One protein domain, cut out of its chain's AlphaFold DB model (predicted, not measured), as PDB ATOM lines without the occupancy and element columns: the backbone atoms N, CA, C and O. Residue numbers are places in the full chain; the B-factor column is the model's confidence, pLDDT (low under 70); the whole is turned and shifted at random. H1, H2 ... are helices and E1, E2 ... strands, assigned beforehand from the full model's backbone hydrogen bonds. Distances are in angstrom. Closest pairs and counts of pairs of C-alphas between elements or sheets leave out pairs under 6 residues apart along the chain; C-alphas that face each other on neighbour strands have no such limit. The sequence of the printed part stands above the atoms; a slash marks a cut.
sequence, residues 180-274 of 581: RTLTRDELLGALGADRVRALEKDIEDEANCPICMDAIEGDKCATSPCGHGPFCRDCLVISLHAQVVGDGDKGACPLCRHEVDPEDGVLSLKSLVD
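This is residues 180 to 274 of the 581 residues of the protein "Hypothetical protein" of Micromonas pusilla (UniProt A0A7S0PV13). A short antiparallel ribbon of two strands, E1 and E2, lies in the middle, with helix H3 packed beside both strands and the helices H1, H2 and H4 loosely grouped toward one end. Long loops make up much of the rest: residues 205 to 220 join H2 to E1, and residues 242 to 265 run far out beyond the end of H3 before folding back to E2. The printed part has 95 residues with four named helices and two named strands, in the order H1, H2, E1, H3, E2, H4; under half of its residues are in named elements, and by these the class is mostly helix. The whole is compact, with a radius of gyration of the C-alphas of 12.6 A, and the C-alphas span 38 by 29 by 20 A along their three main axes.

The sheet has two strands, E1, residues 221 to 223, and E2, residues 266 to 268. They are antiparallel neighbours, with 138 degrees between their directions. The C-alphas of Ala 222 and Ser 268 face each other at 4.4 A. N 223 and O 267, at 2.8 A, and N 267 and O 223, at 3.0 A, are within hydrogen-bond range. Short pairings extend this: residues 180 to 181 pair with residues 267 to 268 of E2, parallel, and residues 231 to 232 pair with residues 221 to 222 of E1, antiparallel. H3, residues 233 to 241, has its closest C-alphas to E1 at Arg 233 and Ala 222, 5.1 A apart. Its closest C-alphas to E2 are those of Val 237 and Val 266, 6.8 A apart. H4, residues 270 to 274, follows E2 by a tight link; its closest C-alphas to E1 are those of Lys 270 and Cys 221, 6.6 A apart. H2, residues 193 to 204, only just touches H4, with 3 pairs of C-alphas within 8 A, and does so with its residues 200 to 203 alone; the closest C-alphas are those of Glu 200 and Leu 272, 6.6 A apart. H1, residues 184 to 191, is close to H2 but not clearly touching, with the C-alphas of Leu 188 and Val 196 closest at 6.2 A. H1 and H2 stand at a steep tilt of 64 degrees, opposite ways. H1 is also close to H4 but not clearly touching, the closest C-alphas being those of Arg 184 and Ser 271, 5.7 A apart. H3 is apart from H1, H2 and H4. In H1, H2, H3 and H4 every O i to N i+4 pair is within hydrogen-bond range.

E1 covers 7.3 A from first to last C-alpha and E2 6.4 A; C-alpha 221 is at (185.810, 117.382, 168.397). H2 is the longest helix, 12 residues and 16.5 A. H3 measures 12.3 A, H1 10.4 A and H4 6.0 A. H1 begins with C-alpha 184 at (175.580, 126.536, 168.694), and H4 ends with C-alpha 274 at (182.691, 125.238, 175.446).

The C-alphas of Asp 205 and Asp 247 are the two farthest apart, at 38.8 A. The printed part has no cut. The links from H2 to E1, 16 residues, and from H3 to E2, 24 residues, are long; within the latter, residues 251 to 252 pair with residues 259 to 260, antiparallel. The mean pLDDT of the printed part is 75.9, and residue 180, residues 217 to 220, 241 to 249 and 262 to 264, and residue 274 are under 70.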
ATOM      1  N   ARG A 180     185.128 124.754 159.485       69.69
ATOM      2  CA  ARG A 180     184.190 125.812 159.866       69.69
ATOM      3  C   ARG A 180     183.843 125.654 161.340       69.69
ATOM      4  O   ARG A 180     183.284 124.635 161.748       69.69
ATOM      5  N   THR A 181     184.172 126.655 162.149       72.69
ATOM      6  CA  THR A 181     183.680 126.730 163.530       72.69
ATOM      7  C   THR A 181     182.389 127.527 163.511       72.69
ATOM      8  O   THR A 181     182.404 128.704 163.172       72.69
ATOM      9  N   LEU A 182     181.283 126.856 163.817       73.94
ATOM     10  CA  LEU A 182     179.956 127.454 163.898       73.94
ATOM     11  C   LEU A 182     179.577 127.651 165.367       73.94
ATOM     12  O   LEU A 182     179.965 126.854 166.229       73.94
ATOM     13  N   THR A 183     178.790 128.684 165.644       77.38
ATOM     14  CA  THR A 183     178.104 128.834 166.930       77.38
ATOM     15  C   THR A 183     177.066 127.725 167.124       77.38
ATOM     16  O   THR A 183     176.625 127.071 166.173       77.38
ATOM     17  N   ARG A 184     176.632 127.510 168.369       76.44
ATOM     18  CA  ARG A 184     175.580 126.536 168.694       76.44
ATOM     19  C   ARG A 184     174.285 126.771 167.907       76.44
ATOM     20  O   ARG A 184     173.697 125.802 167.434       76.44
ATOM     21  N   ASP A 185     173.872 128.021 167.717       75.38
ATOM     22  CA  ASP A 185     172.636 128.349 166.995       75.38
ATOM     23  C   ASP A 185     172.765 128.107 165.481       75.38
ATOM     24  O   ASP A 185     171.834 127.604 164.848       75.38
ATOM     25  N   GLU A 186     173.943 128.343 164.901       76.69
ATOM     26  CA  GLU A 186     174.241 127.979 163.510       76.69
ATOM     27  C   GLU A 186     174.321 126.457 163.312       76.69
ATOM     28  O   GLU A 186     173.824 125.946 162.308       76.69
ATOM     29  N   LEU A 187     174.874 125.706 164.274       78.69
ATOM     30  CA  LEU A 187     174.838 124.234 164.266       78.69
ATOM     31  C   LEU A 187     173.400 123.704 164.354       78.69
ATOM     32  O   LEU A 187     173.056 122.754 163.647       78.69
ATOM     33  N   LEU A 188     172.550 124.325 165.180       81.44
ATOM     34  CA  LEU A 188     171.122 124.003 165.271       81.44
ATOM     35  C   LEU A 188     170.395 124.278 163.948       81.44
ATOM     36  O   LEU A 188     169.575 123.457 163.534       81.44
ATOM     37  N   GLY A 189     170.729 125.375 163.262       80.19
ATOM     38  CA  GLY A 189     170.215 125.692 161.927       80.19
ATOM     39  C   GLY A 189     170.704 124.738 160.830       80.19
ATOM     40  O   GLY A 189     169.923 124.366 159.956       80.19
ATOM     41  N   ALA A 190     171.969 124.310 160.881       79.00
ATOM     42  CA  ALA A 190     172.586 123.461 159.860       79.00
ATOM     43  C   ALA A 190     172.237 121.966 159.993       79.00
ATOM     44  O   ALA A 190     172.064 121.285 158.985       79.00
ATOM     45  N   LEU A 191     172.154 121.443 161.222       83.50
ATOM     46  CA  LEU A 191     171.998 120.005 161.497       83.50
ATOM     47  C   LEU A 191     170.631 119.625 162.086       83.50
ATOM     48  O   LEU A 191     170.281 118.444 162.109       83.50
ATOM     49  N   GLY A 192     169.862 120.603 162.569       84.12
ATOM     50  CA  GLY A 192     168.609 120.384 163.287       84.12
ATOM     51  C   GLY A 192     168.808 120.017 164.764       84.12
ATOM     52  O   GLY A 192     169.795 119.395 165.165       84.12
ATOM     53  N   ALA A 193     167.825 120.388 165.590       80.81
ATOM     54  CA  ALA A 193     167.902 120.274 167.047       80.81
ATOM     55  C   ALA A 193     168.159 118.846 167.557       80.81
ATOM     56  O   ALA A 193     168.947 118.663 168.482       80.81
ATOM     57  N   ASP A 194     167.541 117.835 166.943       81.62
ATOM     58  CA  ASP A 194     167.695 116.439 167.365       81.62
ATOM     59  C   ASP A 194     169.117 115.913 167.121       81.62
ATOM     60  O   ASP A 194     169.645 115.139 167.922       81.62
ATOM     61  N   ARG A 195     169.771 116.354 166.035       85.25
ATOM     62  CA  ARG A 195     171.132 115.919 165.700       85.25
ATOM     63  C   ARG A 195     172.179 116.628 166.549       85.25
ATOM     64  O   ARG A 195     173.135 115.978 166.961       85.25
ATOM     65  N   VAL A 196     171.987 117.915 166.848       84.19
ATOM     66  CA  VAL A 196     172.855 118.642 167.789       84.19
ATOM     67  C   VAL A 196     172.766 118.027 169.183       84.19
ATOM     68  O   VAL A 196     173.807 117.710 169.738       84.19
ATOM     69  N   ARG A 197     171.565 117.730 169.698       82.56
ATOM     70  CA  ARG A 197     171.391 117.047 170.997       82.56
ATOM     71  C   ARG A 197     172.046 115.666 171.049       82.56
ATOM     72  O   ARG A 197     172.583 115.283 172.082       82.56
ATOM     73  N   ALA A 198     172.006 114.911 169.949       83.56
ATOM     74  CA  ALA A 198     172.713 113.635 169.861       83.56
ATOM     75  C   ALA A 198     174.238 113.826 169.941       83.56
ATOM     76  O   ALA A 198     174.895 113.085 170.659       83.56
ATOM     77  N   LEU A 199     174.788 114.844 169.268       84.38
ATOM     78  CA  LEU A 199     176.216 115.173 169.335       84.38
ATOM     79  C   LEU A 199     176.631 115.741 170.702       84.38
ATOM     80  O   LEU A 199     177.701 115.382 171.176       84.38
ATOM     81  N   GLU A 200     175.805 116.580 171.340       82.00
ATOM     82  CA  GLU A 200     175.999 117.034 172.730       82.00
ATOM     83  C   GLU A 200     176.129 115.810 173.654       82.00
ATOM     84  O   GLU A 200     177.133 115.669 174.346       82.00
ATOM     85  N   LYS A 201     175.191 114.855 173.563       80.94
ATOM     86  CA  LYS A 201     175.229 113.618 174.354       80.94
ATOM     87  C   LYS A 201     176.422 112.713 174.029       80.94
ATOM     88  O   LYS A 201     177.042 112.181 174.940       80.94
ATOM     89  N   ASP A 202     176.754 112.517 172.752       81.38
ATOM     90  CA  ASP A 202     177.903 111.689 172.355       81.38
ATOM     91  C   ASP A 202     179.239 112.298 172.849       81.38
ATOM     92  O   ASP A 202     180.212 111.570 173.041       81.38
ATOM     93  N   ILE A 203     179.299 113.620 173.072       76.69
ATOM     94  CA  ILE A 203     180.436 114.303 173.715       76.69
ATOM     95  C   ILE A 203     180.419 114.084 175.236       76.69
ATOM     96  O   ILE A 203     181.457 113.725 175.788       76.69
ATOM     97  N   GLU A 204     179.268 114.259 175.901       75.31
ATOM     98  CA  GLU A 204     179.093 113.983 177.343       75.31
ATOM     99  C   GLU A 204     179.451 112.526 177.709       75.31
ATOM    100  O   GLU A 204     180.094 112.278 178.726       75.31
ATOM    101  N   ASP A 205     179.084 111.559 176.860       77.06
ATOM    102  CA  ASP A 205     179.367 110.123 177.017       77.06
ATOM    103  C   ASP A 205     180.822 109.726 176.624       77.06
ATOM    104  O   ASP A 205     181.132 108.535 176.526       77.06
ATOM    105  N   GLU A 206     181.716 110.693 176.366       72.62
ATOM    106  CA  GLU A 206     183.110 110.500 175.913       72.62
ATOM    107  C   GLU A 206     183.262 109.562 174.686       72.62
ATOM    108  O   GLU A 206     184.161 108.713 174.621       72.62
ATOM    109  N   ALA A 207     182.386 109.678 173.677       76.00
ATOM    110  CA  ALA A 207     182.366 108.737 172.554       76.00
ATOM    111  C   ALA A 207     183.698 108.672 171.773       76.00
ATOM    112  O   ALA A 207     184.331 109.675 171.434       76.00
ATOM    113  N   ASN A 208     184.107 107.447 171.421       80.75
ATOM    114  CA  ASN A 208     185.317 107.206 170.634       80.75
ATOM    115  C   ASN A 208     185.133 107.598 169.161       80.75
ATOM    116  O   ASN A 208     184.144 107.238 168.522       80.75
ATOM    117  N   CYS A 209     186.159 108.221 168.582       80.44
ATOM    118  CA  CYS A 209     186.246 108.552 167.165       80.44
ATOM    119  C   CYS A 209     186.111 107.298 166.281       80.44
ATOM    120  O   CYS A 209     186.990 106.434 166.327       80.44
ATOM    121  N   PRO A 210     185.107 107.207 165.387       79.50
ATOM    122  CA  PRO A 210     184.906 106.030 164.534       79.50
ATOM    123  C   PRO A 210     186.045 105.716 163.546       79.50
ATOM    124  O   PRO A 210     186.028 104.662 162.916       79.50
ATOM    125  N   ILE A 211     187.022 106.620 163.378       75.31
ATOM    126  CA  ILE A 211     188.160 106.458 162.456       75.31
ATOM    127  C   ILE A 211     189.392 105.885 163.171       75.31
ATOM    128  O   ILE A 211     190.000 104.940 162.669       75.31
ATOM    129  N   CYS A 212     189.783 106.449 164.322       73.75
ATOM    130  CA  CYS A 212     190.980 106.022 165.064       73.75
ATOM    131  C   CYS A 212     190.685 105.173 166.311       73.75
ATOM    132  O   CYS A 212     191.593 104.515 166.810       73.75
ATOM    133  N   MET A 213     189.425 105.130 166.762       74.44
ATOM    134  CA  MET A 213     188.950 104.465 167.985       74.44
ATOM    135  C   MET A 213     189.521 105.040 169.298       74.44
ATOM    136  O   MET A 213     189.414 104.391 170.335       74.44
ATOM    137  N   ASP A 214     190.088 106.250 169.265       71.44
ATOM    138  CA  ASP A 214     190.471 107.016 170.460       71.44
ATOM    139  C   ASP A 214     189.295 107.861 170.984       71.44
ATOM    140  O   ASP A 214     188.458 108.313 170.195       71.44
ATOM    141  N   ALA A 215     189.278 108.138 172.291       71.88
ATOM    142  CA  ALA A 215     188.337 109.067 172.919       71.88
ATOM    143  C   ALA A 215     188.513 110.497 172.375       71.88
ATOM    144  O   ALA A 215     189.633 110.936 172.083       71.88
ATOM    145  N   ILE A 216     187.409 111.231 172.232       70.56
ATOM    146  CA  ILE A 216     187.414 112.583 171.666       70.56
ATOM    147  C   ILE A 216     187.479 113.613 172.795       70.56
ATOM    148  O   ILE A 216     186.470 114.038 173.343       70.56
ATOM    149  N   GLU A 217     188.700 114.027 173.123       62.56
ATOM    150  CA  GLU A 217     188.986 114.983 174.197       62.56
ATOM    151  C   GLU A 217     188.948 116.450 173.666       62.56
ATOM    152  O   GLU A 217     189.801 116.856 172.864       62.56
ATOM    153  N   GLY A 218     187.982 117.261 174.130       64.81
ATOM    154  CA  GLY A 218     187.955 118.737 174.027       64.81
ATOM    155  C   GLY A 218     187.854 119.360 172.615       64.81
ATOM    156  O   GLY A 218     187.222 118.822 171.706       64.81
ATOM    157  N   ASP A 219     188.531 120.506 172.423       61.34
ATOM    158  CA  ASP A 219     188.577 121.394 171.226       61.34
ATOM    159  C   ASP A 219     188.789 120.728 169.845       61.34
ATOM    160  O   ASP A 219     188.672 121.363 168.785       61.34
ATOM    161  N   LYS A 220     189.155 119.446 169.832       69.31
ATOM    162  CA  LYS A 220     189.416 118.655 168.624       69.31
ATOM    163  C   LYS A 220     188.213 117.842 168.157       69.31
ATOM    164  O   LYS A 220     188.340 117.120 167.169       69.31
ATOM    165  N   CYS A 221     187.070 117.970 168.824       83.62
ATOM    166  CA  CYS A 221     185.810 117.382 168.397       83.62
ATOM    167  C   CYS A 221     185.270 118.056 167.119       83.62
ATOM    168  O   CYS A 221     185.252 119.286 166.991       83.62
ATOM    169  N   ALA A 222     184.840 117.244 166.153       87.75
ATOM    170  CA  ALA A 222     184.296 117.693 164.877       87.75
ATOM    171  C   ALA A 222     183.216 116.742 164.339       87.75
ATOM    172  O   ALA A 222     183.180 115.560 164.682       87.75
ATOM    173  N   THR A 223     182.364 117.245 163.449       88.62
ATOM    174  CA  THR A 223     181.338 116.474 162.738       88.62
ATOM    175  C   THR A 223     181.403 116.735 161.234       88.62
ATOM    176  O   THR A 223     181.869 117.780 160.774       88.62
ATOM    177  N   SER A 224     180.957 115.762 160.444       86.56
ATOM    178  CA  SER A 224     180.744 115.951 159.006       86.56
ATOM    179  C   SER A 224     179.540 116.881 158.782       86.56
ATOM    180  O   SER A 224     178.611 116.838 159.591       86.56
ATOM    181  N   PRO A 225     179.467 117.659 157.684       84.31
ATOM    182  CA  PRO A 225     178.297 118.497 157.381       84.31
ATOM    183  C   PRO A 225     176.957 117.743 157.333       84.31
ATOM    184  O   PRO A 225     175.915 118.313 157.625       84.31
ATOM    185  N   CYS A 226     176.970 116.429 157.081       86.00
ATOM    186  CA  CYS A 226     175.793 115.557 157.211       86.00
ATOM    187  C   CYS A 226     175.441 115.163 158.670       86.00
ATOM    188  O   CYS A 226     174.740 114.173 158.898       86.00
ATOM    189  N   GLY A 227     176.010 115.849 159.664       83.94
ATOM    190  CA  GLY A 227     175.817 115.645 161.102       83.94
ATOM    191  C   GLY A 227     176.468 114.396 161.700       83.94
ATOM    192  O   GLY A 227     176.416 114.215 162.918       83.94
ATOM    193  N   HIS A 228     177.056 113.515 160.893       88.44
ATOM    194  CA  HIS A 228     177.702 112.295 161.377       88.44
ATOM    195  C   HIS A 228     179.028 112.601 162.081       88.44
ATOM    196  O   HIS A 228     179.868 113.327 161.554       88.44
ATOM    197  N   GLY A 229     179.202 112.001 163.252       82.69
ATOM    198  CA  GLY A 229     180.245 112.280 164.236       82.69
ATOM    199  C   GLY A 229     179.758 111.817 165.619       82.69
ATOM    200  O   GLY A 229     178.689 111.196 165.672       82.69
ATOM    201  N   PRO A 230     180.490 112.129 166.701       86.94
ATOM    202  CA  PRO A 230     181.699 112.954 166.716       86.94
ATOM    203  C   PRO A 230     182.939 112.239 166.137       86.94
ATOM    204  O   PRO A 230     183.034 111.013 166.102       86.94
ATOM    205  N   PHE A 231     183.903 113.020 165.649       86.38
ATOM    206  CA  PHE A 231     185.211 112.575 165.164       86.38
ATOM    207  C   PHE A 231     186.329 113.460 165.732       86.38
ATOM    208  O   PHE A 231     186.110 114.630 166.045       86.38
ATOM    209  N   CYS A 232     187.567 112.958 165.750       85.00
ATOM    210  CA  CYS A 232     188.735 113.836 165.829       85.00
ATOM    211  C   CYS A 232     188.847 114.667 164.537       85.00
ATOM    212  O   CYS A 232     188.892 114.083 163.450       85.00
ATOM    213  N   ARG A 233     188.972 115.997 164.661       82.81
ATOM    214  CA  ARG A 233     189.157 116.969 163.562       82.81
ATOM    215  C   ARG A 233     190.144 116.460 162.508       82.81
ATOM    216  O   ARG A 233     189.753 116.231 161.368       82.81
ATOM    217  N   ASP A 234     191.379 116.168 162.922       76.81
ATOM    218  CA  ASP A 234     192.460 115.681 162.055       76.81
ATOM    219  C   ASP A 234     192.067 114.405 161.284       76.81
ATOM    220  O   ASP A 234     192.357 114.276 160.096       76.81
ATOM    221  N   CYS A 235     191.379 113.457 161.934       76.19
ATOM    222  CA  CYS A 235     190.978 112.194 161.307       76.19
ATOM    223  C   CYS A 235     189.898 112.402 160.240       76.19
ATOM    224  O   CYS A 235     189.972 111.790 159.173       76.19
ATOM    225  N   LEU A 236     188.915 113.264 160.510       82.75
ATOM    226  CA  LEU A 236     187.851 113.574 159.560       82.75
ATOM    227  C   LEU A 236     188.387 114.376 158.364       82.75
ATOM    228  O   LEU A 236     188.130 113.995 157.224       82.75
ATOM    229  N   VAL A 237     189.205 115.406 158.616       77.75
ATOM    230  CA  VAL A 237     189.886 116.202 157.576       77.75
ATOM    231  C   VAL A 237     190.739 115.305 156.674       77.75
ATOM    232  O   VAL A 237     190.633 115.387 155.451       77.75
ATOM    233  N   ILE A 238     191.541 114.395 157.243       71.12
ATOM    234  CA  ILE A 238     192.331 113.433 156.455       71.12
ATOM    235  C   ILE A 238     191.419 112.488 155.665       71.12
ATOM    236  O   ILE A 238     191.702 112.213 154.501       71.12
ATOM    237  N   SER A 239     190.333 111.983 156.260       73.50
ATOM    238  CA  SER A 239     189.460 111.014 155.589       73.50
ATOM    239  C   SER A 239     188.660 111.606 154.428       73.50
ATOM    240  O   SER A 239     188.369 110.868 153.487       73.50
ATOM    241  N   LEU A 240     188.299 112.892 154.484       74.06
ATOM    242  CA  LEU A 240     187.637 113.594 153.381       74.06
ATOM    243  C   LEU A 240     188.642 113.895 152.258       74.06
ATOM    244  O   LEU A 240     188.420 113.494 151.116       74.06
ATOM    245  N   HIS A 241     189.799 114.480 152.585       69.88
ATOM    246  CA  HIS A 241     190.833 114.797 151.594       69.88
ATOM    247  C   HIS A 241     191.481 113.562 150.948       69.88
ATOM    248  O   HIS A 241     191.926 113.633 149.807       69.88
ATOM    249  N   ALA A 242     191.524 112.409 151.626       61.97
ATOM    250  CA  ALA A 242     192.070 111.170 151.061       61.97
ATOM    251  C   ALA A 242     191.244 110.592 149.892       61.97
ATOM    252  O   ALA A 242     191.720 109.677 149.216       61.97
ATOM    253  N   GLN A 243     190.021 111.086 149.679       57.19
ATOM    254  CA  GLN A 243     189.110 110.632 148.623       57.19
ATOM    255  C   GLN A 243     189.112 111.555 147.391       57.19
ATOM    256  O   GLN A 243     188.677 111.131 146.325       57.19
ATOM    257  N   VAL A 244     189.653 112.772 147.520       59.03
ATOM    258  CA  VAL A 244     189.771 113.776 146.451       59.03
ATOM    259  C   VAL A 244     191.069 113.528 145.676       59.03
ATOM    260  O   VAL A 244     192.157 113.578 146.257       59.03
ATOM    261  N   VAL A 245     190.987 113.223 144.375       50.38
ATOM    262  CA  VAL A 245     192.156 112.837 143.554       50.38
ATOM    263  C   VAL A 245     192.413 113.814 142.396       50.38
ATOM    264  O   VAL A 245     193.558 113.927 141.945       50.38
ATOM    265  N   GLY A 246     191.398 114.559 141.953       48.38
ATOM    266  CA  GLY A 246     191.497 115.676 141.010       48.38
ATOM    267  C   GLY A 246     190.693 116.913 141.436       48.38
ATOM    268  O   GLY A 246     189.923 116.874 142.394       48.38
ATOM    269  N   ASP A 247     190.875 118.018 140.703       40.53
ATOM    270  CA  ASP A 247     190.073 119.236 140.878       40.53
ATOM    271  C   ASP A 247     188.592 118.935 140.584       40.53
ATOM    272  O   ASP A 247     188.241 118.565 139.460       40.53
ATOM    273  N   GLY A 248     187.732 119.113 141.591       56.19
ATOM    274  CA  GLY A 248     186.281 118.900 141.500       56.19
ATOM    275  C   GLY A 248     185.759 117.571 142.063       56.19
ATOM    276  O   GLY A 248     184.544 117.380 142.085       56.19
ATOM    277  N   ASP A 249     186.623 116.669 142.548       63.16
ATOM    278  CA  ASP A 249     186.168 115.491 143.302       63.16
ATOM    279  C   ASP A 249     185.654 115.914 144.693       63.16
ATOM    280  O   ASP A 249     186.323 116.661 145.411       63.16
ATOM    281  N   LYS A 250     184.492 115.396 145.112       72.44
ATOM    282  CA  LYS A 250     183.956 115.606 146.468       72.44
ATOM    283  C   LYS A 250     184.494 114.562 147.445       72.44
ATOM    284  O   LYS A 250     184.677 113.399 147.085       72.44
ATOM    285  N   GLY A 251     184.706 114.958 148.700       76.25
ATOM    286  CA  GLY A 251     184.928 113.993 149.780       76.25
ATOM    287  C   GLY A 251     183.623 113.266 150.122       76.25
ATOM    288  O   GLY A 251     182.546 113.729 149.760       76.25
ATOM    289  N   ALA A 252     183.676 112.150 150.848       81.81
ATOM    290  CA  ALA A 252     182.473 111.488 151.352       81.81
ATOM    291  C   ALA A 252     182.593 111.115 152.833       81.81
ATOM    292  O   ALA A 252     183.627 110.634 153.310       81.81
ATOM    293  N   CYS A 253     181.496 111.310 153.569       82.69
ATOM    294  CA  CYS A 253     181.430 111.034 155.000       82.69
ATOM    295  C   CYS A 253     181.803 109.568 155.318       82.69
ATOM    296  O   CYS A 253     181.207 108.655 154.737       82.69
ATOM    297  N   PRO A 254     182.707 109.300 156.285       78.38
ATOM    298  CA  PRO A 254     183.158 107.939 156.603       78.38
ATOM    299  C   PRO A 254     182.047 106.969 157.030       78.38
ATOM    300  O   PRO A 254     182.198 105.760 156.861       78.38
ATOM    301  N   LEU A 255     180.944 107.485 157.588       81.31
ATOM    302  CA  LEU A 255     179.844 106.679 158.127       81.31
ATOM    303  C   LEU A 255     178.711 106.464 157.116       81.31
ATOM    304  O   LEU A 255     178.327 105.324 156.865       81.31
ATOM    305  N   CYS A 256     178.185 107.534 156.513       86.12
ATOM    306  CA  CYS A 256     177.020 107.460 155.619       86.12
ATOM    307  C   CYS A 256     177.350 107.603 154.123       86.12
ATOM    308  O   CYS A 256     176.464 107.417 153.294       86.12
ATOM    309  N   ARG A 257     178.604 107.928 153.769       81.31
ATOM    310  CA  ARG A 257     179.070 108.212 152.396       81.31
ATOM    311  C   ARG A 257     178.330 109.343 151.673       81.31
ATOM    312  O   ARG A 257     178.388 109.415 150.451       81.31
ATOM    313  N   HIS A 258     177.663 110.228 152.411       82.50
ATOM    314  CA  HIS A 258     177.153 111.477 151.853       82.50
ATOM    315  C   HIS A 258     178.321 112.300 151.299       82.50
ATOM    316  O   HIS A 258     179.344 112.423 151.979       82.50
ATOM    317  N   GLU A 259     178.170 112.821 150.083       82.00
ATOM    318  CA  GLU A 259     179.167 113.683 149.448       82.00
ATOM    319  C   GLU A 259     179.275 115.006 150.215       82.00
ATOM    320  O   GLU A 259     178.273 115.599 150.604       82.00
ATOM    321  N   VAL A 260     180.503 115.447 150.455       77.75
ATOM    322  CA  VAL A 260     180.855 116.677 151.160       77.75
ATOM    323  C   VAL A 260     181.706 117.501 150.211       77.75
ATOM    324  O   VAL A 260     182.749 117.035 149.740       77.75
ATOM    325  N   ASP A 261     181.249 118.712 149.913       72.94
ATOM    326  CA  ASP A 261     182.007 119.639 149.087       72.94
ATOM    327  C   ASP A 261     183.261 120.113 149.848       72.94
ATOM    328  O   ASP A 261     183.164 120.399 151.047       72.94
ATOM    329  N   PRO A 262     184.444 120.210 149.209       64.19
ATOM    330  CA  PRO A 262     185.625 120.780 149.855       64.19
ATOM    331  C   PRO A 262     185.408 122.198 150.412       64.19
ATOM    332  O   PRO A 262     186.072 122.566 151.378       64.19
ATOM    333  N   GLU A 263     184.465 122.967 149.852       63.59
ATOM    334  CA  GLU A 263     184.074 124.296 150.353       63.59
ATOM    335  C   GLU A 263     183.198 124.243 151.625       63.59
ATOM    336  O   GLU A 263     183.295 125.125 152.480       63.59
ATOM    337  N   ASP A 264     182.378 123.197 151.799       67.56
ATOM    338  CA  ASP A 264     181.562 123.002 153.010       67.56
ATOM    339  C   ASP A 264     182.413 122.583 154.216       67.56
ATOM    340  O   ASP A 264     182.119 122.953 155.358       67.56
ATOM    341  N   GLY A 265     183.480 121.824 153.953       70.00
ATOM    342  CA  GLY A 265     184.509 121.489 154.928       70.00
ATOM    343  C   GLY A 265     184.052 120.570 156.067       70.00
ATOM    344  O   GLY A 265     183.212 119.680 155.916       70.00
ATOM    345  N   VAL A 266     184.662 120.758 157.235       80.12
ATOM    346  CA  VAL A 266     184.393 120.033 158.484       80.12
ATOM    347  C   VAL A 266     183.822 120.993 159.519       80.12
ATOM    348  O   VAL A 266     184.384 122.063 159.736       80.12
ATOM    349  N   LEU A 267     182.752 120.604 160.212       83.69
ATOM    350  CA  LEU A 267     182.154 121.433 161.258       83.69
ATOM    351  C   LEU A 267     182.839 121.155 162.604       83.69
ATOM    352  O   LEU A 267     182.810 120.029 163.105       83.69
ATOM    353  N   SER A 268     183.463 122.169 163.203       82.38
ATOM    354  CA  SER A 268     184.012 122.066 164.560       82.38
ATOM    355  C   SER A 268     182.886 122.081 165.593       82.38
ATOM    356  O   SER A 268     182.000 122.930 165.538       82.38
ATOM    357  N   LEU A 269     182.953 121.174 166.571       81.19
ATOM    358  CA  LEU A 269     181.992 121.098 167.677       81.19
ATOM    359  C   LEU A 269     182.446 121.894 168.912       81.19
ATOM    360  O   LEU A 269     181.841 121.773 169.975       81.19
ATOM    361  N   LYS A 270     183.477 122.742 168.774       77.06
ATOM    362  CA  LYS A 270     184.026 123.561 169.863       77.06
ATOM    363  C   LYS A 270     182.953 124.380 170.593       77.06
ATOM    364  O   LYS A 270     182.916 124.342 171.814       77.06
ATOM    365  N   SER A 271     182.025 125.023 169.877       71.94
ATOM    366  CA  SER A 271     180.945 125.799 170.513       71.94
ATOM    367  C   SER A 271     179.980 124.954 171.359       71.94
ATOM    368  O   SER A 271     179.260 125.532 172.169       71.94
ATOM    369  N   LEU A 272     179.918 123.630 171.174       74.38
ATOM    370  CA  LEU A 272     179.156 122.737 172.057       74.38
ATOM    371  C   LEU A 272     180.003 122.328 173.263       74.38
ATOM    372  O   LEU A 272     179.521 122.413 174.385       74.38
ATOM    373  N   VAL A 273     181.272 121.966 173.042       70.94
ATOM    374  CA  VAL A 273     182.233 121.639 174.113       70.94
ATOM    375  C   VAL A 273     182.358 122.801 175.107       70.94
ATOM    376  O   VAL A 273     182.141 122.599 176.295       70.94
ATOM    377  N   ASP A 274     182.584 124.026 174.619       69.94
ATOM    378  CA  ASP A 274     182.691 125.238 175.446       69.94
ATOM    379  C   ASP A 274     181.409 125.489 176.284       69.94
ATOM    380  O   ASP A 274     181.482 126.011 177.397       69.94
TER     381      ASP A 274